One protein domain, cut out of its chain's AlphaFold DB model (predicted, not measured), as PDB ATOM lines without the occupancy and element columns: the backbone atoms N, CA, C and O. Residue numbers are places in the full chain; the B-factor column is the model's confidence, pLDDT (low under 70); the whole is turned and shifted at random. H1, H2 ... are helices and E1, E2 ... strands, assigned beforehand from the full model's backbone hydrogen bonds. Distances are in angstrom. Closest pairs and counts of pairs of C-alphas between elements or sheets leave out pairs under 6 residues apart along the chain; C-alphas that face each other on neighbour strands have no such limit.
ATOM      1  N   SER A   9      12.313  63.625 -24.762       85.44
ATOM      2  CA  SER A   9      11.593  62.488 -25.321       85.44
ATOM      3  C   SER A   9      12.593  61.453 -25.809       85.44
ATOM      4  O   SER A   9      13.510  61.783 -26.566       85.44
ATOM      5  N   ILE A  10      12.447  60.209 -25.358       83.00
ATOM      6  CA  ILE A  10      13.342  59.118 -25.745       83.00
ATOM      7  C   ILE A  10      12.514  57.902 -26.126       83.00
ATOM      8  O   ILE A  10      11.550  57.548 -25.449       83.00
ATOM      9  N   ARG A  11      12.914  57.262 -27.223       85.25
ATOM     10  CA  ARG A  11      12.242  56.110 -27.816       85.25
ATOM     11  C   ARG A  11      13.076  54.845 -27.626       85.25
ATOM     12  O   ARG A  11      14.289  54.878 -27.814       85.25
ATOM     13  N   THR A  12      12.414  53.741 -27.304       84.06
ATOM     14  CA  THR A  12      13.001  52.392 -27.283       84.06
ATOM     15  C   THR A  12      11.971  51.346 -27.725       84.06
ATOM     16  O   THR A  12      10.791  51.673 -27.897       84.06
ATOM     17  N   THR A  13      12.410  50.105 -27.931       83.62
ATOM     18  CA  THR A  13      11.574  48.973 -28.348       83.62
ATOM     19  C   THR A  13      11.775  47.748 -27.458       83.62
ATOM     20  O   THR A  13      12.855  47.553 -26.905       83.62
ATOM     21  N   PHE A  14      10.740  46.910 -27.331       80.62
ATOM     22  CA  PHE A  14      10.788  45.639 -26.592       80.62
ATOM     23  C   PHE A  14      10.094  44.523 -27.373       80.62
ATOM     24  O   PHE A  14       9.000  44.750 -27.887       80.62
ATOM     25  N   GLU A  15      10.712  43.342 -27.427       73.19
ATOM     26  CA  GLU A  15      10.252  42.188 -28.225       73.19
ATOM     27  C   GLU A  15       9.270  41.268 -27.482       73.19
ATOM     28  O   GLU A  15       8.407  40.629 -28.080       73.19
ATOM     29  N   GLU A  16       9.366  41.228 -26.155       75.19
ATOM     30  CA  GLU A  16       8.594  40.319 -25.307       75.19
ATOM     31  C   GLU A  16       7.453  41.032 -24.564       75.19
ATOM     32  O   GLU A  16       7.238  42.245 -24.682       75.19
ATOM     33  N   ASP A  17       6.697  40.270 -23.768       82.75
ATOM     34  CA  ASP A  17       5.762  40.848 -22.808       82.75
ATOM     35  C   ASP A  17       6.489  41.817 -21.870       82.75
ATOM     36  O   ASP A  17       7.502  41.491 -21.259       82.75
ATOM     37  N   PHE A  18       5.943  43.022 -21.720       88.38
ATOM     38  CA  PHE A  18       6.569  44.060 -20.913       88.38
ATOM     39  C   PHE A  18       6.478  43.723 -19.416       88.38
ATOM     40  O   PHE A  18       5.397  43.764 -18.820       88.38
ATOM     41  N   THR A  19       7.612  43.393 -18.801       93.62
ATOM     42  CA  THR A  19       7.746  43.025 -17.381       93.62
ATOM     43  C   THR A  19       8.401  44.131 -16.545       93.62
ATOM     44  O   THR A  19       8.863  45.150 -17.068       93.62
ATOM     45  N   GLY A  20       8.504  43.920 -15.227       95.44
ATOM     46  CA  GLY A  20       9.296  44.783 -14.351       95.44
ATOM     47  C   GLY A  20      10.774  44.863 -14.748       95.44
ATOM     48  O   GLY A  20      11.358  45.939 -14.650       95.44
ATOM     49  N   ASN A  21      11.380  43.789 -15.270       94.94
ATOM     50  CA  ASN A  21      12.753  43.853 -15.788       94.94
ATOM     51  C   ASN A  21      12.867  44.816 -16.981       94.94
ATOM     52  O   ASN A  21      13.786  45.635 -17.014       94.94
ATOM     53  N   ASN A  22      11.917  44.770 -17.923       92.94
ATOM     54  CA  ASN A  22      11.897  45.696 -19.061       92.94
ATOM     55  C   ASN A  22      11.705  47.140 -18.591       92.94
ATOM     56  O   ASN A  22      12.395  48.037 -19.071       92.94
ATOM     57  N   PHE A  23      10.825  47.359 -17.610       94.38
ATOM     58  CA  PHE A  23      10.612  48.675 -17.016       94.38
ATOM     59  C   PHE A  23      11.890  49.248 -16.385       94.38
ATOM     60  O   PHE A  23      12.257  50.384 -16.670       94.38
ATOM     61  N   LEU A  24      12.609  48.470 -15.572       95.31
ATOM     62  CA  LEU A  24      13.846  48.939 -14.938       95.31
ATOM     63  C   LEU A  24      14.966  49.174 -15.960       95.31
ATOM     64  O   LEU A  24      15.670  50.181 -15.874       95.31
ATOM     65  N   ALA A  25      15.100  48.290 -16.952       92.38
ATOM     66  CA  ALA A  25      16.046  48.472 -18.052       92.38
ATOM     67  C   ALA A  25      15.742  49.747 -18.852       92.38
ATOM     68  O   ALA A  25      16.657  50.487 -19.206       92.38
ATOM     69  N   MET A  26      14.458  50.040 -19.075       92.25
ATOM     70  CA  MET A  26      13.995  51.267 -19.715       92.25
ATOM     71  C   MET A  26      14.397  52.516 -18.917       92.25
ATOM     72  O   MET A  26      14.968  53.439 -19.494       92.25
ATOM     73  N   LEU A  27      14.143  52.543 -17.600       94.06
ATOM     74  CA  LEU A  27      14.539  53.667 -16.737       94.06
ATOM     75  C   LEU A  27      16.053  53.912 -16.790       94.06
ATOM     76  O   LEU A  27      16.484  55.061 -16.920       94.06
ATOM     77  N   LYS A  28      16.855  52.841 -16.715       93.56
ATOM     78  CA  LYS A  28      18.318  52.942 -16.778       93.56
ATOM     79  C   LYS A  28      18.781  53.449 -18.142       93.56
ATOM     80  O   LYS A  28      19.494  54.441 -18.198       93.56
ATOM     81  N   PHE A  29      18.288  52.859 -19.234       91.44
ATOM     82  CA  PHE A  29      18.609  53.294 -20.597       91.44
ATOM     83  C   PHE A  29      18.325  54.784 -20.815       91.44
ATOM     84  O   PHE A  29      19.146  55.497 -21.387       91.44
ATOM     85  N   PHE A  30      17.175  55.272 -20.349       88.75
ATOM     86  CA  PHE A  30      16.811  56.679 -20.488       88.75
ATOM     87  C   PHE A  30      17.666  57.608 -19.630       88.75
ATOM     88  O   PHE A  30      18.065  58.668 -20.115       88.75
ATOM     89  N   SER A  31      17.996  57.192 -18.406       90.81
ATOM     90  CA  SER A  31      18.916  57.933 -17.534       90.81
ATOM     91  C   SER A  31      20.299  58.050 -18.180       90.81
ATOM     92  O   SER A  31      20.818  59.156 -18.327       90.81
ATOM     93  N   ASP A  32      20.840  56.935 -18.678       90.62
ATOM     94  CA  ASP A  32      22.155  56.874 -19.318       90.62
ATOM     95  C   ASP A  32      22.191  57.714 -20.609       90.62
ATOM     96  O   ASP A  32      23.124  58.484 -20.838       90.62
ATOM     97  N   LYS A  33      21.142  57.637 -21.445       88.31
ATOM     98  CA  LYS A  33      21.039  58.413 -22.696       88.31
ATOM     99  C   LYS A  33      21.022  59.924 -22.479       88.31
ATOM    100  O   LYS A  33      21.498  60.651 -23.348       88.31
ATOM    101  N   GLN A  34      20.458  60.389 -21.368       86.94
ATOM    102  CA  GLN A  34      20.402  61.811 -21.017       86.94
ATOM    103  C   GLN A  34      21.536  62.235 -20.085       86.94
ATOM    104  O   GLN A  34      21.564  63.388 -19.668       86.94
ATOM    105  N   GLN A  35      22.466  61.325 -19.768       86.00
ATOM    106  CA  GLN A  35      23.563  61.567 -18.828       86.00
ATOM    107  C   GLN A  35      23.059  62.052 -17.457       86.00
ATOM    108  O   GLN A  35      23.692  62.871 -16.794       86.00
ATOM    109  N   VAL A  36      21.897  61.544 -17.035       86.44
ATOM    110  CA  VAL A  36      21.338  61.808 -15.709       86.44
ATOM    111  C   VAL A  36      22.157  61.042 -14.675       86.44
ATOM    112  O   VAL A  36      22.361  59.833 -14.806       86.44
ATOM    113  N   SER A  37      22.605  61.728 -13.624       85.06
ATOM    114  CA  SER A  37      23.466  61.133 -12.601       85.06
ATOM    115  C   SER A  37      22.650  60.395 -11.533       85.06
ATOM    116  O   SER A  37      22.460  60.866 -10.417       85.06
ATOM    117  N   ILE A  38      22.156  59.200 -11.864       89.56
ATOM    118  CA  ILE A  38      21.593  58.290 -10.857       89.56
ATOM    119  C   ILE A  38      22.727  57.466 -10.255       89.56
ATOM    120  O   ILE A  38      23.410  56.733 -10.969       89.56
ATOM    121  N   SER A  39      22.921  57.557  -8.938       89.31
ATOM    122  CA  SER A  39      23.999  56.826  -8.266       89.31
ATOM    123  C   SER A  39      23.869  55.307  -8.455       89.31
ATOM    124  O   SER A  39      22.771  54.754  -8.377       89.31
ATOM    125  N   GLU A  40      24.994  54.605  -8.609       89.25
ATOM    126  CA  GLU A  40      25.004  53.132  -8.642       89.25
ATOM    127  C   GLU A  40      24.385  52.529  -7.371       89.25
ATOM    128  O   GLU A  40      23.667  51.533  -7.431       89.25
ATOM    129  N   SER A  41      24.544  53.199  -6.224       90.06
ATOM    130  CA  SER A  41      23.898  52.786  -4.975       90.06
ATOM    131  C   SER A  41      22.365  52.813  -5.051       90.06
ATOM    132  O   SER A  41      21.710  51.977  -4.429       90.06
ATOM    133  N   SER A  42      21.779  53.730  -5.833       91.38
ATOM    134  CA  SER A  42      20.334  53.780  -6.078       91.38
ATOM    135  C   SER A  42      19.897  52.546  -6.866       91.38
ATOM    136  O   SER A  42      18.983  51.842  -6.442       91.38
ATOM    137  N   TRP A  43      20.587  52.222  -7.964       94.19
ATOM    138  CA  TRP A  43      20.288  51.027  -8.762       94.19
ATOM    139  C   TRP A  43      20.451  49.736  -7.955       94.19
ATOM    140  O   TRP A  43      19.628  48.823  -8.055       94.19
ATOM    141  N   ASP A  44      21.460  49.679  -7.091       94.31
ATOM    142  CA  ASP A  44      21.742  48.527  -6.241       94.31
ATOM    143  C   ASP A  44      20.635  48.216  -5.232       94.31
ATOM    144  O   ASP A  44      20.424  47.040  -4.910       94.31
ATOM    145  N   ARG A  45      19.858  49.216  -4.794       94.44
ATOM    146  CA  ARG A  45      18.688  48.995  -3.922       94.44
ATOM    147  C   ARG A  45      17.683  48.041  -4.559       94.44
ATOM    148  O   ARG A  45      17.121  47.198  -3.865       94.44
ATOM    149  N   LEU A  46      17.520  48.083  -5.883       96.19
ATOM    150  CA  LEU A  46      16.581  47.224  -6.612       96.19
ATOM    151  C   LEU A  46      16.967  45.737  -6.568       96.19
ATOM    152  O   LEU A  46      16.130  44.880  -6.855       96.19
ATOM    153  N   LYS A  47      18.195  45.381  -6.156       94.94
ATOM    154  CA  LYS A  47      18.590  43.976  -5.943       94.94
ATOM    155  C   LYS A  47      17.708  43.288  -4.893       94.94
ATOM    156  O   LYS A  47      17.551  42.066  -4.960       94.94
ATOM    157  N   ILE A  48      17.095  44.042  -3.971       95.12
ATOM    158  CA  ILE A  48      16.145  43.504  -2.986       95.12
ATOM    159  C   ILE A  48      14.926  42.853  -3.649       95.12
ATOM    160  O   ILE A  48      14.441  41.832  -3.164       95.12
ATOM    161  N   LEU A  49      14.496  43.356  -4.813       96.69
ATOM    162  CA  LEU A  49      13.334  42.844  -5.541       96.69
ATOM    163  C   LEU A  49      13.501  41.382  -5.946       96.69
ATOM    164  O   LEU A  49      12.530  40.639  -5.975       96.69
ATOM    165  N   ARG A  50      14.732  40.946  -6.235       96.06
ATOM    166  CA  ARG A  50      15.007  39.548  -6.597       96.06
ATOM    167  C   ARG A  50      14.875  38.599  -5.407       96.06
ATOM    168  O   ARG A  50      14.577  37.424  -5.616       96.06
ATOM    169  N   LYS A  51      15.111  39.107  -4.192       94.56
ATOM    170  CA  LYS A  51      15.043  38.356  -2.931       94.56
ATOM    171  C   LYS A  51      13.629  38.344  -2.343       94.56
ATOM    172  O   LYS A  51      13.259  37.373  -1.691       94.56
ATOM    173  N   ASP A  52      12.839  39.390  -2.585       95.81
ATOM    174  CA  ASP A  52      11.434  39.451  -2.180       95.81
ATOM    175  C   ASP A  52      10.527  38.649  -3.133       95.81
ATOM    176  O   ASP A  52      10.659  38.702  -4.356       95.81
ATOM    177  N   LYS A  53       9.553  37.916  -2.579       95.00
ATOM    178  CA  LYS A  53       8.653  37.053  -3.364       95.00
ATOM    179  C   LYS A  53       7.754  37.842  -4.322       95.00
ATOM    180  O   LYS A  53       7.482  37.364  -5.425       95.00
ATOM    181  N   GLN A  54       7.233  38.997  -3.908       94.31
ATOM    182  CA  GLN A  54       6.370  39.821  -4.761       94.31
ATOM    183  C   GLN A  54       7.201  40.684  -5.710       94.31
ATOM    184  O   GLN A  54       6.812  40.826  -6.865       94.31
ATOM    185  N   GLY A  55       8.366  41.163  -5.273       96.75
ATOM    186  CA  GLY A  55       9.357  41.805  -6.130       96.75
ATOM    187  C   GLY A  55       9.764  40.889  -7.284       96.75
ATOM    188  O   GLY A  55       9.710  41.292  -8.442       96.75
ATOM    189  N   ASN A  56      10.045  39.615  -7.008       97.00
ATOM    190  CA  ASN A  56      10.403  38.649  -8.044       97.00
ATOM    191  C   ASN A  56       9.240  38.416  -9.026       97.00
ATOM    192  O   ASN A  56       9.447  38.356 -10.239       97.00
ATOM    193  N   LYS A  57       7.995  38.369  -8.532       96.44
ATOM    194  CA  LYS A  57       6.814  38.335  -9.407       96.44
ATOM    195  C   LYS A  57       6.705  39.590 -10.266       96.44
ATOM    196  O   LYS A  57       6.437  39.455 -11.451       96.44
ATOM    197  N   PHE A  58       6.910  40.775  -9.699       97.00
ATOM    198  CA  PHE A  58       6.895  42.033 -10.441       97.00
ATOM    199  C   PHE A  58       7.940  42.044 -11.562       97.00
ATOM    200  O   PHE A  58       7.627  42.418 -12.690       97.00
ATOM    201  N   LEU A  59       9.154  41.566 -11.282       96.69
ATOM    202  CA  LEU A  59      10.235  41.513 -12.267       96.69
ATOM    203  C   LEU A  59       9.922  40.592 -13.455       96.69
ATOM    204  O   LEU A  59      10.354  40.895 -14.561       96.69
ATOM    205  N   ASN A  60       9.179  39.501 -13.237       95.62
ATOM    206  CA  ASN A  60       9.046  38.413 -14.215       95.62
ATOM    207  C   ASN A  60       7.631  38.213 -14.781       95.62
ATOM    208  O   ASN A  60       7.455  37.461 -15.736       95.62
ATOM    209  N   LYS A  61       6.595  38.812 -14.186       94.12
ATOM    210  CA  LYS A  61       5.224  38.725 -14.706       94.12
ATOM    211  C   LYS A  61       4.930  39.902 -15.639       94.12
ATOM    212  O   LYS A  61       5.399  41.009 -15.371       94.12
ATOM    213  N   PRO A  62       4.109  39.691 -16.685       92.44
ATOM    214  CA  PRO A  62       3.657  40.781 -17.538       92.44
ATOM    215  C   PRO A  62       2.985  41.881 -16.715       92.44
ATOM    216  O   PRO A  62       2.178  41.599 -15.822       92.44
ATOM    217  N   LEU A  63       3.294  43.133 -17.034       93.12
ATOM    218  CA  LEU A  63       2.662  44.301 -16.436       93.12
ATOM    219  C   LEU A  63       1.486  44.778 -17.293       93.12
ATOM    220  O   LEU A  63       1.446  44.589 -18.512       93.12
ATOM    221  N   SER A  64       0.509  45.418 -16.657       91.56
ATOM    222  CA  SER A  64      -0.511  46.190 -17.361       91.56
ATOM    223  C   SER A  64       0.091  47.517 -17.812       91.56
ATOM    224  O   SER A  64       0.388  48.387 -16.992       91.56
ATOM    225  N   LEU A  65       0.239  47.695 -19.126       89.00
ATOM    226  CA  LEU A  65       0.764  48.935 -19.707       89.00
ATOM    227  C   LEU A  65      -0.119  50.136 -19.358       89.00
ATOM    228  O   LEU A  65       0.383  51.217 -19.070       89.00
ATOM    229  N   ASN A  66      -1.439  49.941 -19.316       88.44
ATOM    230  CA  ASN A  66      -2.381  50.989 -18.928       88.44
ATOM    231  C   ASN A  66      -2.227  51.386 -17.455       88.44
ATOM    232  O   ASN A  66      -2.292  52.574 -17.143       88.44
ATOM    233  N   ALA A  67      -2.013  50.421 -16.555       92.44
ATOM    234  CA  ALA A  67      -1.731  50.721 -15.154       92.44
ATOM    235  C   ALA A  67      -0.383  51.438 -15.004       92.44
ATOM    236  O   ALA A  67      -0.298  52.435 -14.292       92.44
ATOM    237  N   LEU A  68       0.639  50.989 -15.738       94.06
ATOM    238  CA  LEU A  68       1.961  51.605 -15.731       94.06
ATOM    239  C   LEU A  68       1.920  53.062 -16.199       94.06
ATOM    240  O   LEU A  68       2.432  53.926 -15.498       94.06
ATOM    241  N   LYS A  69       1.249  53.359 -17.320       93.19
ATOM    242  CA  LYS A  69       1.051  54.739 -17.802       93.19
ATOM    243  C   LYS A  69       0.452  55.650 -16.730       93.19
ATOM    244  O   LYS A  69       0.887  56.786 -16.585       93.19
ATOM    245  N   LYS A  70      -0.549  55.154 -15.996       92.62
ATOM    246  CA  LYS A  70      -1.235  55.923 -14.949       92.62
ATOM    247  C   LYS A  70      -0.322  56.185 -13.758       92.62
ATOM    248  O   LYS A  70      -0.168  57.334 -13.381       92.62
ATOM    249  N   ILE A  71       0.308  55.140 -13.224       93.94
ATOM    250  CA  ILE A  71       1.168  55.256 -12.038       93.94
ATOM    251  C   ILE A  71       2.399  56.113 -12.330       93.94
ATOM    252  O   ILE A  71       2.782  56.936 -11.511       93.94
ATOM    253  N   ILE A  72       3.022  55.954 -13.500       94.94
ATOM    254  CA  ILE A  72       4.244  56.694 -13.842       94.94
ATOM    255  C   ILE A  72       3.985  58.193 -14.037       94.94
ATOM    256  O   ILE A  72       4.869  59.003 -13.757       94.94
ATOM    257  N   LYS A  73       2.752  58.575 -14.388       94.25
ATOM    258  CA  LYS A  73       2.340  59.979 -14.458       94.25
ATOM    259  C   LYS A  73       2.441  60.695 -13.109       94.25
ATOM    260  O   LYS A  73       2.790  61.874 -13.091       94.25
ATOM    261  N   ASP A  74       2.227  59.989 -11.997       94.88
ATOM    262  CA  ASP A  74       2.373  60.551 -10.644       94.88
ATOM    263  C   ASP A  74       3.835  60.905 -10.319       94.88
ATOM    264  O   ASP A  74       4.107  61.743  -9.462       94.88
ATOM    265  N   TYR A  75       4.786  60.330 -11.062       95.44
ATOM    266  CA  TYR A  75       6.205  60.673 -11.013       95.44
ATOM    267  C   TYR A  75       6.582  61.700 -12.084       95.44
ATOM    268  O   TYR A  75       7.748  61.784 -12.441       95.44
ATOM    269  N   ASN A  76       5.642  62.470 -12.636       94.25
ATOM    270  CA  ASN A  76       5.923  63.496 -13.649       94.25
ATOM    271  C   ASN A  76       6.606  62.955 -14.927       94.25
ATOM    272  O   ASN A  76       7.351  63.664 -15.603       94.25
ATOM    273  N   ILE A  77       6.363  61.680 -15.249       94.19
ATOM    274  CA  ILE A  77       6.824  61.029 -16.473       94.19
ATOM    275  C   ILE A  77       5.599  60.569 -17.261       94.19
ATOM    276  O   ILE A  77       4.708  59.907 -16.730       94.19
ATOM    277  N   GLU A  78       5.569  60.851 -18.558       94.75
ATOM    278  CA  GLU A  78       4.566  60.292 -19.460       94.75
ATOM    279  C   GLU A  78       5.155  59.134 -20.267       94.75
ATOM    280  O   GLU A  78       6.276  59.208 -20.774       94.75
ATOM    281  N   LEU A  79       4.388  58.046 -20.386       92.44
ATOM    282  CA  LEU A  79       4.738  56.896 -21.213       92.44
ATOM    283  C   LEU A  79       3.724  56.737 -22.344       92.44
ATOM    284  O   LEU A  79       2.535  56.495 -22.115       92.44
ATOM    285  N   LEU A  80       4.209  56.784 -23.577       88.94
ATOM    286  CA  LEU A  80       3.424  56.473 -24.761       88.94
ATOM    287  C   LEU A  80       3.867  55.112 -25.275       88.94
ATOM    288  O   LEU A  80       5.042  54.884 -25.538       88.94
ATOM    289  N   PHE A  81       2.907  54.208 -25.410       84.94
ATOM    290  CA  PHE A  81       3.134  52.893 -25.991       84.94
ATOM    291  C   PHE A  81       2.502  52.913 -27.377       84.94
ATOM    292  O   PHE A  81       1.298  53.165 -27.486       84.94
ATOM    293  N   GLY A  82       3.326  52.721 -28.404       75.94
ATOM    294  CA  GLY A  82       2.888  52.574 -29.786       75.94
ATOM    295  C   GLY A  82       2.168  51.242 -30.014       75.94
ATOM    296  O   GLY A  82       2.138  50.396 -29.111       75.94
ATOM    297  N   PRO A  83       1.574  51.044 -31.203       69.19
ATOM    298  CA  PRO A  83       0.985  49.762 -31.559       69.19
ATOM    299  C   PRO A  83       2.034  48.656 -31.416       69.19
ATOM    300  O   PRO A  83       3.209  48.861 -31.728       69.19
ATOM    301  N   LYS A  84       1.602  47.495 -30.918       64.25
ATOM    302  CA  LYS A  84       2.410  46.282 -30.994       64.25
ATOM    303  C   LYS A  84       2.420  45.865 -32.458       64.25
ATOM    304  O   LYS A  84       1.385  45.426 -32.955       64.25
ATOM    305  N   ASP A  85       3.540  46.052 -33.138       63.97
ATOM    306  CA  ASP A  85       3.771  45.327 -34.386       63.97
ATOM    307  C   ASP A  85       4.174  43.889 -34.024       63.97
ATOM    308  O   ASP A  85       4.587  43.654 -32.885       63.97
ATOM    309  N   GLU A  86       4.049  42.925 -34.936       58.62
ATOM    310  CA  GLU A  86       4.173  41.479 -34.656       58.62
ATOM    311  C   GLU A  86       5.443  41.084 -33.869       58.62
ATOM    312  O   GLU A  86       5.468  40.025 -33.241       58.62
ATOM    313  N   GLN A  87       6.464  41.949 -33.841       60.31
ATOM    314  CA  GLN A  87       7.748  41.732 -33.182       60.31
ATOM    315  C   GLN A  87       8.113  42.733 -32.069       60.31
ATOM    316  O   GLN A  87       8.966  42.392 -31.258       60.31
ATOM    317  N   TYR A  88       7.519  43.936 -31.974       71.12
ATOM    318  CA  TYR A  88       7.991  44.956 -31.014       71.12
ATOM    319  C   TYR A  88       6.889  45.883 -30.480       71.12
ATOM    320  O   TYR A  88       5.987  46.299 -31.208       71.12
ATOM    321  N   TYR A  89       7.031  46.323 -29.225       71.88
ATOM    322  CA  TYR A  89       6.364  47.518 -28.699       71.88
ATOM    323  C   TYR A  89       7.290  48.723 -28.790       71.88
ATOM    324  O   TYR A  89       8.385  48.694 -28.233       71.88
ATOM    325  N   GLN A  90       6.831  49.816 -29.394       83.25
ATOM    326  CA  GLN A  90       7.503  51.104 -29.258       83.25
ATOM    327  C   GLN A  90       7.093  51.772 -27.944       83.25
ATOM    328  O   GLN A  90       5.903  51.889 -27.654       83.25
ATOM    329  N   VAL A  91       8.066  52.264 -27.179       87.69
ATOM    330  CA  VAL A  91       7.819  53.051 -25.968       87.69
ATOM    331  C   VAL A  91       8.520  54.392 -26.084       87.69
ATOM    332  O   VAL A  91       9.694  54.455 -26.449       87.69
ATOM    333  N   ILE A  92       7.794  55.462 -25.780       89.00
ATOM    334  CA  ILE A  92       8.315  56.821 -25.680       89.00
ATOM    335  C   ILE A  92       8.137  57.274 -24.237       89.00
ATOM    336  O   ILE A  92       7.026  57.226 -23.712       89.00
ATOM    337  N   MET A  93       9.224  57.719 -23.615       91.62
ATOM    338  CA  MET A  93       9.187  58.393 -22.324       91.62
ATOM    339  C   MET A  93       9.343  59.889 -22.523       91.62
ATOM    340  O   MET A  93      10.262  60.313 -23.222       91.62
ATOM    341  N   VAL A  94       8.472  60.659 -21.878       92.19
ATOM    342  CA  VAL A  94       8.503  62.118 -21.882       92.19
ATOM    343  C   VAL A  94       8.672  62.635 -20.455       92.19
ATOM    344  O   VAL A  94       7.983  62.178 -19.545       92.19
ATOM    345  N   SER A  95       9.589  63.583 -20.267       93.00
ATOM    346  CA  SER A  95       9.810  64.295 -19.002       93.00
ATOM    347  C   SER A  95       9.985  65.799 -19.264       93.00
ATOM    348  O   SER A  95      10.545  66.154 -20.309       93.00
ATOM    349  N   PRO A  96       9.552  66.695 -18.354       91.56
ATOM    350  CA  PRO A  96       9.724  68.144 -18.518       91.56
ATOM    351  C   PRO A  96      11.183  68.607 -18.636       91.56
ATOM    352  O   PRO A  96      11.455  69.637 -19.250       91.56
ATOM    353  N   GLY A  97      12.137  67.841 -18.103       90.81
ATOM    354  CA  GLY A  97      13.558  68.162 -18.193       90.81
ATOM    355  C   GLY A  97      14.452  67.135 -17.501       90.81
ATOM    356  O   GLY A  97      13.974  66.178 -16.895       90.81
ATOM    357  N   ILE A  98      15.773  67.337 -17.587       90.62
ATOM    358  CA  ILE A  98      16.777  66.414 -17.019       90.62
ATOM    359  C   ILE A  98      16.654  66.322 -15.492       90.62
ATOM    360  O   ILE A  98      16.702  65.226 -14.946       90.62
ATOM    361  N   ILE A  99      16.428  67.458 -14.821       91.25
ATOM    362  CA  ILE A  99      16.305  67.528 -13.356       91.25
ATOM    363  C   ILE A  99      15.051  66.780 -12.892       91.25
ATOM    364  O   ILE A  99      15.087  66.049 -11.903       91.25
ATOM    365  N   ASP A 100      13.942  66.939 -13.616       91.56
ATOM    366  CA  ASP A 100      12.711  66.215 -13.317       91.56
ATOM    367  C   ASP A 100      12.887  64.723 -13.573       91.56
ATOM    368  O   ASP A 100      12.562  63.930 -12.701       91.56
ATOM    369  N   LEU A 101      13.501  64.336 -14.698       92.44
ATOM    370  CA  LEU A 101      13.804  62.934 -14.987       92.44
ATOM    371  C   LEU A 101      14.648  62.294 -13.872       92.44
ATOM    372  O   LEU A 101      14.327  61.196 -13.423       92.44
ATOM    373  N   GLU A 102      15.679  62.988 -13.384       93.69
ATOM    374  CA  GLU A 102      16.515  62.525 -12.274       93.69
ATOM    375  C   GLU A 102      15.714  62.299 -10.993       93.69
ATOM    376  O   GLU A 102      15.787  61.230 -10.377       93.69
ATOM    377  N   ARG A 103      14.923  63.302 -10.595       94.12
ATOM    378  CA  ARG A 103      14.089  63.237  -9.393       94.12
ATOM    379  C   ARG A 103      13.082  62.098  -9.499       94.12
ATOM    380  O   ARG A 103      12.940  61.320  -8.559       94.12
ATOM    381  N   SER A 104      12.418  61.984 -10.641       95.75
ATOM    382  CA  SER A 104      11.404  60.975 -10.908       95.75
ATOM    383  C   SER A 104      11.976  59.565 -10.864       95.75
ATOM    384  O   SER A 104      11.424  58.710 -10.176       95.75
ATOM    385  N   VAL A 105      13.107  59.316 -11.530       95.69
ATOM    386  CA  VAL A 105      13.760  57.998 -11.512       95.69
ATOM    387  C   VAL A 105      14.212  57.634 -10.098       95.69
ATOM    388  O   VAL A 105      13.935  56.523  -9.646       95.69
ATOM    389  N   ASN A 106      14.833  58.563  -9.364       95.50
ATOM    390  CA  ASN A 106      15.216  58.323  -7.971       95.50
ATOM    391  C   ASN A 106      13.999  58.012  -7.088       95.50
ATOM    392  O   ASN A 106      14.041  57.057  -6.311       95.50
ATOM    393  N   GLN A 107      12.901  58.758  -7.229       96.56
ATOM    394  CA  GLN A 107      11.690  58.514  -6.447       96.56
ATOM    395  C   GLN A 107      11.053  57.161  -6.780       96.56
ATOM    396  O   GLN A 107      10.628  56.455  -5.867       96.56
ATOM    397  N   ILE A 108      11.037  56.759  -8.055       97.19
ATOM    398  CA  ILE A 108      10.571  55.426  -8.461       97.19
ATOM    399  C   ILE A 108      11.419  54.342  -7.788       97.19
ATOM    400  O   ILE A 108      10.870  53.394  -7.235       97.19
ATOM    401  N   ILE A 109      12.749  54.471  -7.794       96.75
ATOM    402  CA  ILE A 109      13.646  53.506  -7.136       96.75
ATOM    403  C   ILE A 109      13.344  53.411  -5.635       96.75
ATOM    404  O   ILE A 109      13.257  52.306  -5.092       96.75
ATOM    405  N   VAL A 110      13.178  54.555  -4.966       96.44
ATOM    406  CA  VAL A 110      12.835  54.610  -3.540       96.44
ATOM    407  C   VAL A 110      11.506  53.903  -3.286       96.44
ATOM    408  O   VAL A 110      11.452  52.993  -2.465       96.44
ATOM    409  N   ASP A 111      10.460  54.231  -4.038       97.25
ATOM    410  CA  ASP A 111       9.117  53.692  -3.807       97.25
ATOM    411  C   ASP A 111       9.003  52.202  -4.169       97.25
ATOM    412  O   ASP A 111       8.275  51.456  -3.510       97.25
ATOM    413  N   LEU A 112       9.769  51.726  -5.157       97.19
ATOM    414  CA  LEU A 112       9.881  50.297  -5.471       97.19
ATOM    415  C   LEU A 112      10.652  49.507  -4.406       97.19
ATOM    416  O   LEU A 112      10.599  48.280  -4.423       97.19
ATOM    417  N   THR A 113      11.367  50.172  -3.499       95.62
ATOM    418  CA  THR A 113      12.154  49.522  -2.438       95.62
ATOM    419  C   THR A 113      11.668  49.850  -1.025       95.62
ATOM    420  O   THR A 113      12.195  49.298  -0.062       95.62
ATOM    421  N   ASP A 114      10.631  50.680  -0.898       95.31
ATOM    422  CA  ASP A 114       9.926  50.962   0.351       95.31
ATOM    423  C   ASP A 114       8.887  49.859   0.637       95.31
ATOM    424  O   ASP A 114       7.917  49.723  -0.117       95.31
ATOM    425  N   PRO A 115       9.019  49.095   1.740       91.50
ATOM    426  CA  PRO A 115       8.066  48.048   2.111       91.50
ATOM    427  C   PRO A 115       6.609  48.521   2.229       91.50
ATOM    428  O   PRO A 115       5.696  47.722   2.020       91.50
ATOM    429  N   ASN A 116       6.373  49.804   2.525       92.75
ATOM    430  CA  ASN A 116       5.027  50.367   2.665       92.75
ATOM    431  C   ASN A 116       4.369  50.692   1.317       92.75
ATOM    432  O   ASN A 116       3.145  50.805   1.241       92.75
ATOM    433  N   LYS A 117       5.160  50.839   0.249       94.81
ATOM    434  CA  LYS A 117       4.674  51.242  -1.079       94.81
ATOM    435  C   LYS A 117       4.825  50.151  -2.126       94.81
ATOM    436  O   LYS A 117       3.924  49.959  -2.946       94.81
ATOM    437  N   MET A 118       5.927  49.404  -2.087       94.38
ATOM    438  CA  MET A 118       6.313  48.498  -3.164       94.38
ATOM    439  C   MET A 118       5.227  47.459  -3.469       94.38
ATOM    440  O   MET A 118       4.909  47.222  -4.631       94.38
ATOM    441  N   TYR A 119       4.566  46.904  -2.446       93.62
ATOM    442  CA  TYR A 119       3.516  45.903  -2.647       93.62
ATOM    443  C   TYR A 119       2.256  46.476  -3.309       93.62
ATOM    444  O   TYR A 119       1.638  45.787  -4.123       93.62
ATOM    445  N   LEU A 120       1.899  47.732  -3.017       93.75
ATOM    446  CA  LEU A 120       0.783  48.420  -3.673       93.75
ATOM    447  C   LEU A 120       1.101  48.671  -5.149       93.75
ATOM    448  O   LEU A 120       0.258  48.427  -6.018       93.75
ATOM    449  N   ILE A 121       2.340  49.077  -5.440       95.06
ATOM    450  CA  ILE A 121       2.822  49.279  -6.808       95.06
ATOM    451  C   ILE A 121       2.810  47.948  -7.571       95.06
ATOM    452  O   ILE A 121       2.214  47.863  -8.644       95.06
ATOM    453  N   PHE A 122       3.380  46.880  -7.007       95.12
ATOM    454  CA  PHE A 122       3.405  45.564  -7.654       95.12
ATOM    455  C   PHE A 122       1.999  45.033  -7.918       95.12
ATOM    456  O   PHE A 122       1.725  44.567  -9.020       95.12
ATOM    457  N   HIS A 123       1.096  45.122  -6.938       92.19
ATOM    458  CA  HIS A 123      -0.276  44.645  -7.095       92.19
ATOM    459  C   HIS A 123      -1.023  45.394  -8.205       92.19
ATOM    460  O   HIS A 123      -1.758  44.786  -8.984       92.19
ATOM    461  N   SER A 124      -0.797  46.705  -8.303       92.56
ATOM    462  CA  SER A 124      -1.437  47.554  -9.306       92.56
ATOM    463  C   SER A 124      -0.877  47.326 -10.711       92.56
ATOM    464  O   SER A 124      -1.633  47.372 -11.685       92.56
ATOM    465  N   LEU A 125       0.428  47.058 -10.823       95.12
ATOM    466  CA  LEU A 125       1.122  46.905 -12.101       95.12
ATOM    467  C   LEU A 125       1.079  45.486 -12.662       95.12
ATOM    468  O   LEU A 125       0.926  45.335 -13.873       95.12
ATOM    469  N   ILE A 126       1.219  44.449 -11.831       94.25
ATOM    470  CA  ILE A 126       1.209  43.060 -12.305       94.25
ATOM    471  C   ILE A 126      -0.145  42.777 -12.953       94.25
ATOM    472  O   ILE A 126      -1.206  42.984 -12.351       94.25
ATOM    473  N   LYS A 127      -0.105  42.300 -14.198       90.62
ATOM    474  CA  LYS A 127      -1.300  42.069 -15.001       90.62
ATOM    475  C   LYS A 127      -2.211  41.045 -14.317       90.62
ATOM    476  O   LYS A 127      -1.794  39.950 -13.938       90.62
ATOM    477  N   ASN A 128      -3.470  41.422 -14.157       86.00
ATOM    478  CA  ASN A 128      -4.536  40.650 -13.541       86.00
ATOM    479  C   ASN A 128      -5.883  41.003 -14.199       86.00
ATOM    480  O   ASN A 128      -5.988  41.930 -15.000       86.00
ATOM    481  N   ARG A 129      -6.948  40.271 -13.855       79.12
ATOM    482  CA  ARG A 129      -8.271  40.448 -14.486       79.12
ATOM    483  C   ARG A 129      -8.855  41.858 -14.335       79.12
ATOM    484  O   ARG A 129      -9.672  42.260 -15.161       79.12
ATOM    485  N   ASN A 130      -8.451  42.607 -13.314       82.19
ATOM    486  CA  ASN A 130      -8.987  43.935 -13.035       82.19
ATOM    487  C   ASN A 130      -8.272  45.027 -13.845       82.19
ATOM    488  O   ASN A 130      -8.907  46.022 -14.182       82.19
ATOM    489  N   ASN A 131      -6.997  44.830 -14.205       83.44
ATOM    490  CA  ASN A 131      -6.180  45.830 -14.909       83.44
ATOM    491  C   ASN A 131      -5.815  45.467 -16.367       83.44
ATOM    492  O   ASN A 131      -5.095  46.231 -17.010       83.44
ATOM    493  N   MET A 132      -6.314  44.344 -16.898       81.44
ATOM    494  CA  MET A 132      -6.245  44.011 -18.330       81.44
ATOM    495  C   MET A 132      -7.107  44.955 -19.182       81.44
ATOM    496  O   MET A 132      -8.186  45.381 -18.751       81.44
ATOM    497  N   SER A 133      -6.666  45.227 -20.412       76.56
ATOM    498  CA  SER A 133      -7.487  45.886 -21.432       76.56
ATOM    499  C   SER A 133      -8.674  45.008 -21.846       76.56
ATOM    500  O   SER A 133      -8.731  43.812 -21.547       76.56
ATOM    501  N   PHE A 134      -9.654  45.598 -22.528       76.31
ATOM    502  CA  PHE A 134     -10.799  44.848 -23.037       76.31
ATOM    503  C   PHE A 134     -10.373  43.788 -24.065       76.31
ATOM    504  O   PHE A 134     -10.828  42.648 -24.000       76.31
ATOM    505  N   GLU A 135      -9.446  44.136 -24.955       78.00
ATOM    506  CA  GLU A 135      -8.862  43.243 -25.958       78.00
ATOM    507  C   GLU A 135      -8.106  42.085 -25.298       78.00
ATOM    508  O   GLU A 135      -8.283  40.930 -25.683       78.00
ATOM    509  N   GLU A 136      -7.322  42.371 -24.256       77.31
ATOM    510  CA  GLU A 136      -6.612  41.353 -23.475       77.31
ATOM    511  C   GLU A 136      -7.584  40.415 -22.751       77.31
ATOM    512  O   GLU A 136      -7.392  39.198 -22.758       77.31
ATOM    513  N   LYS A 137      -8.666  40.953 -22.169       79.81
ATOM    514  CA  LYS A 137      -9.731  40.137 -21.563       79.81
ATOM    515  C   LYS A 137     -10.385  39.242 -22.610       79.81
ATOM    516  O   LYS A 137     -10.542  38.047 -22.370       79.81
ATOM    517  N   LEU A 138     -10.740  39.795 -23.769       79.88
ATOM    518  CA  LEU A 138     -11.310  39.041 -24.885       79.88
ATOM    519  C   LEU A 138     -10.385  37.905 -25.333       79.88
ATOM    520  O   LEU A 138     -10.858  36.784 -25.518       79.88
ATOM    521  N   ALA A 139      -9.087  38.172 -25.490       79.25
ATOM    522  CA  ALA A 139      -8.098  37.162 -25.855       79.25
ATOM    523  C   ALA A 139      -8.001  36.056 -24.791       79.25
ATOM    524  O   ALA A 139      -8.131  34.878 -25.124       79.25
ATOM    525  N   TYR A 140      -7.894  36.432 -23.512       77.19
ATOM    526  CA  TYR A 140      -7.853  35.494 -22.389       77.19
ATOM    527  C   TYR A 140      -9.076  34.567 -22.359       77.19
ATOM    528  O   TYR A 140      -8.936  33.349 -22.242       77.19
ATOM    529  N   TYR A 141     -10.287  35.118 -22.492       80.25
ATOM    530  CA  TYR A 141     -11.505  34.305 -22.495       80.25
ATOM    531  C   TYR A 141     -11.609  33.418 -23.742       80.25
ATOM    532  O   TYR A 141     -12.006  32.262 -23.615       80.25
ATOM    533  N   LYS A 142     -11.184  33.895 -24.921       79.81
ATOM    534  CA  LYS A 142     -11.126  33.073 -26.144       79.81
ATOM    535  C   LYS A 142     -10.188  31.874 -25.985       79.81
ATOM    536  O   LYS A 142     -10.560  30.763 -26.362       79.81
ATOM    537  N   GLU A 143      -8.993  32.070 -25.433       78.75
ATOM    538  CA  GLU A 143      -8.047  30.976 -25.178       78.75
ATOM    539  C   GLU A 143      -8.568  30.000 -24.128       78.75
ATOM    540  O   GLU A 143      -8.519  28.787 -24.337       78.75
ATOM    541  N   LYS A 144      -9.138  30.522 -23.036       80.12
ATOM    542  CA  LYS A 144      -9.735  29.701 -21.987       80.12
ATOM    543  C   LYS A 144     -10.836  28.801 -22.553       80.12
ATOM    544  O   LYS A 144     -10.742  27.584 -22.401       80.12
ATOM    545  N   SER A 145     -11.788  29.354 -23.307       77.06
ATOM    546  CA  SER A 145     -12.846  28.568 -23.955       77.06
ATOM    547  C   SER A 145     -12.296  27.528 -24.940       77.06
ATOM    548  O   SER A 145     -12.803  26.409 -24.994       77.06
ATOM    549  N   ARG A 146     -11.227  27.842 -25.689       79.50
ATOM    550  CA  ARG A 146     -10.551  26.869 -26.571       79.50
ATOM    551  C   ARG A 146      -9.903  25.726 -25.787       79.50
ATOM    552  O   ARG A 146      -9.992  24.576 -26.214       79.50
ATOM    553  N   SER A 147      -9.252  26.029 -24.664       77.25
ATOM    554  CA  SER A 147      -8.611  25.023 -23.809       77.25
ATOM    555  C   SER A 147      -9.635  24.103 -23.134       77.25
ATOM    556  O   SER A 147      -9.466  22.884 -23.145       77.25
ATOM    557  N   GLU A 148     -10.750  24.663 -22.658       80.31
ATOM    558  CA  GLU A 148     -11.860  23.915 -22.062       80.31
ATOM    559  C   GLU A 148     -12.527  23.002 -23.101       80.31
ATOM    560  O   GLU A 148     -12.692  21.807 -22.851       80.31
ATOM    561  N   ALA A 149     -12.795  23.515 -24.308       71.81
ATOM    562  CA  ALA A 149     -13.343  22.728 -25.414       71.81
ATOM    563  C   ALA A 149     -12.423  21.572 -25.849       71.81
ATOM    564  O   ALA A 149     -12.912  20.492 -26.181       71.81
ATOM    565  N   LYS A 150     -11.094  21.760 -25.825       74.06
ATOM    566  CA  LYS A 150     -10.132  20.671 -26.068       74.06
ATOM    567  C   LYS A 150     -10.163  19.622 -24.956       74.06
ATOM    568  O   LYS A 150     -10.141  18.435 -25.263       74.06
ATOM    569  N   SER A 151     -10.260  20.036 -23.692       76.00
ATOM    570  CA  SER A 151     -10.312  19.105 -22.553       76.00
ATOM    571  C   SER A 151     -11.570  18.226 -22.545       76.00
ATOM    572  O   SER A 151     -11.517  17.083 -22.103       76.00
ATOM    573  N   LEU A 152     -12.684  18.737 -23.081       68.00
ATOM    574  CA  LEU A 152     -13.951  18.009 -23.207       68.00
ATOM    575  C   LEU A 152     -13.984  17.039 -24.397       68.00
ATOM    576  O   LEU A 152     -14.798  16.129 -24.396       68.00
ATOM    577  N   ARG A 153     -13.120  17.228 -25.405       63.59
ATOM    578  CA  ARG A 153     -13.010  16.352 -26.590       63.59
ATOM    579  C   ARG A 153     -11.968  15.237 -26.448       63.59
ATOM    580  O   ARG A 153     -11.905  14.371 -27.310       63.59
ATOM    581  N   GLY A 154     -11.119  15.301 -25.422       56.16
ATOM    582  CA  GLY A 154     -10.111  14.283 -25.101       56.16
ATOM    583  C   GLY A 154     -10.541  13.291 -24.012       56.16
ATOM    584  O   GLY A 154      -9.690  12.574 -23.493       56.16
ATOM    585  N   LYS A 155     -11.824  13.300 -23.636       48.00
ATOM    586  CA  LYS A 155     -12.502  12.278 -22.830       48.00
ATOM    587  C   LYS A 155     -13.463  11.515 -23.730       48.00
ATOM    588  O   LYS A 155     -13.665  10.319 -23.446       48.00
TER     589      LYS A 155
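AT A GLANCE: This is residues 9 to 155 of the 155 residues of an uncharacterized protein of Streptococcus agalactiae (UniProt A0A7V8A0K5). A small, twisted three-stranded sheet makes a wall along one side of a helical body, with H1 and H5 on one of its faces and H2, H3, H4, H6 and H7 filling out the body. The last helix, H8, makes a long arm, of which residues 141 to 153 stick out, followed by residues 154 and 155. The printed part has 147 residues with eight named helices and three named strands, in the order E1 H1 H2 H3 H4 H5 E2 E3 H6 H7 H8; the sheet runs E1 E3 E2, antiparallel throughout, and the class is mixed, helices and strands. The whole is only just compact, close to loose, with a radius of gyration of the C-alphas of 17.3 A, and spans 61 by 32 by 22 A.

IN THESE COORDINATES: Find C-alpha 9 at (11.593, 62.488, -25.321), where E1 begins and runs to residue 14, 16.9 A. H1 follows at residues 20 to 33, 19.8 A, then H2 at 40 to 45, H3 at 48 to 51, H4 at 53 to 60 and H5 at 65 to 73. E2, residues 78 to 85, is 21.2 A long, and E3, residues 88 to 95, is 22.8 A. Look at C-alpha 98 at (16.777, 66.414, -17.019) for the start of H6, which runs 22.8 A to residue 113. H7 holds residues 118 to 125, and H8 runs 28.8 A from residue 134 to C-alpha 153 at (-13.010, 16.352, -26.590).

HOW THE PARTS SIT: Start at the sheet, where inner strand E3 has N 91 and O 12 of E1 at 2.9 A, and E2 and E3 form a hairpin with N 82 and O 90 at 2.8 A. H1 is on the sheet at a height of 9.8 A, slantwise to the strands. H5 is on the same face at a height of 5.2 A, over none of the strands. H6 only grazes the sheet, with residues 101 to 104. Its residues 101 to 105 touch H1 at a shallow tilt of 27 degrees, opposite ways, the C-alphas of Leu 27 and Val 105 being closest at 6.8 A. H2 touches H6, closest at C-alphas 45 and 113, 6.7 A. H4 touches H7, closest at C-alphas 58 and 122, 5.7 A; H3 and H4 touch only at the corner, closest at C-alphas 49 and 55, 4.2 A. H5 touches H7 at a steep tilt of 48 degrees, closest at C-alphas 67 and 125, 5.7 A. H8 touches no helix. Every O i to N i+4 pair is within hydrogen-bond range in H1, H2, H4, H5, H6, H7 and H8; H3 is too short for one.

THE WHOLE: The two C-alphas farthest apart are those of Ile 99 and Lys 155, 63.0 A. Residues 141 to 155 stand free; without them the body spans 43 by 32 by 23 A. The printed part has no cut, and no link is long. Look for low confidence at residues 83 to 87 and 152 to 155, where pLDDT is under 70; the mean of the printed part is 87.6.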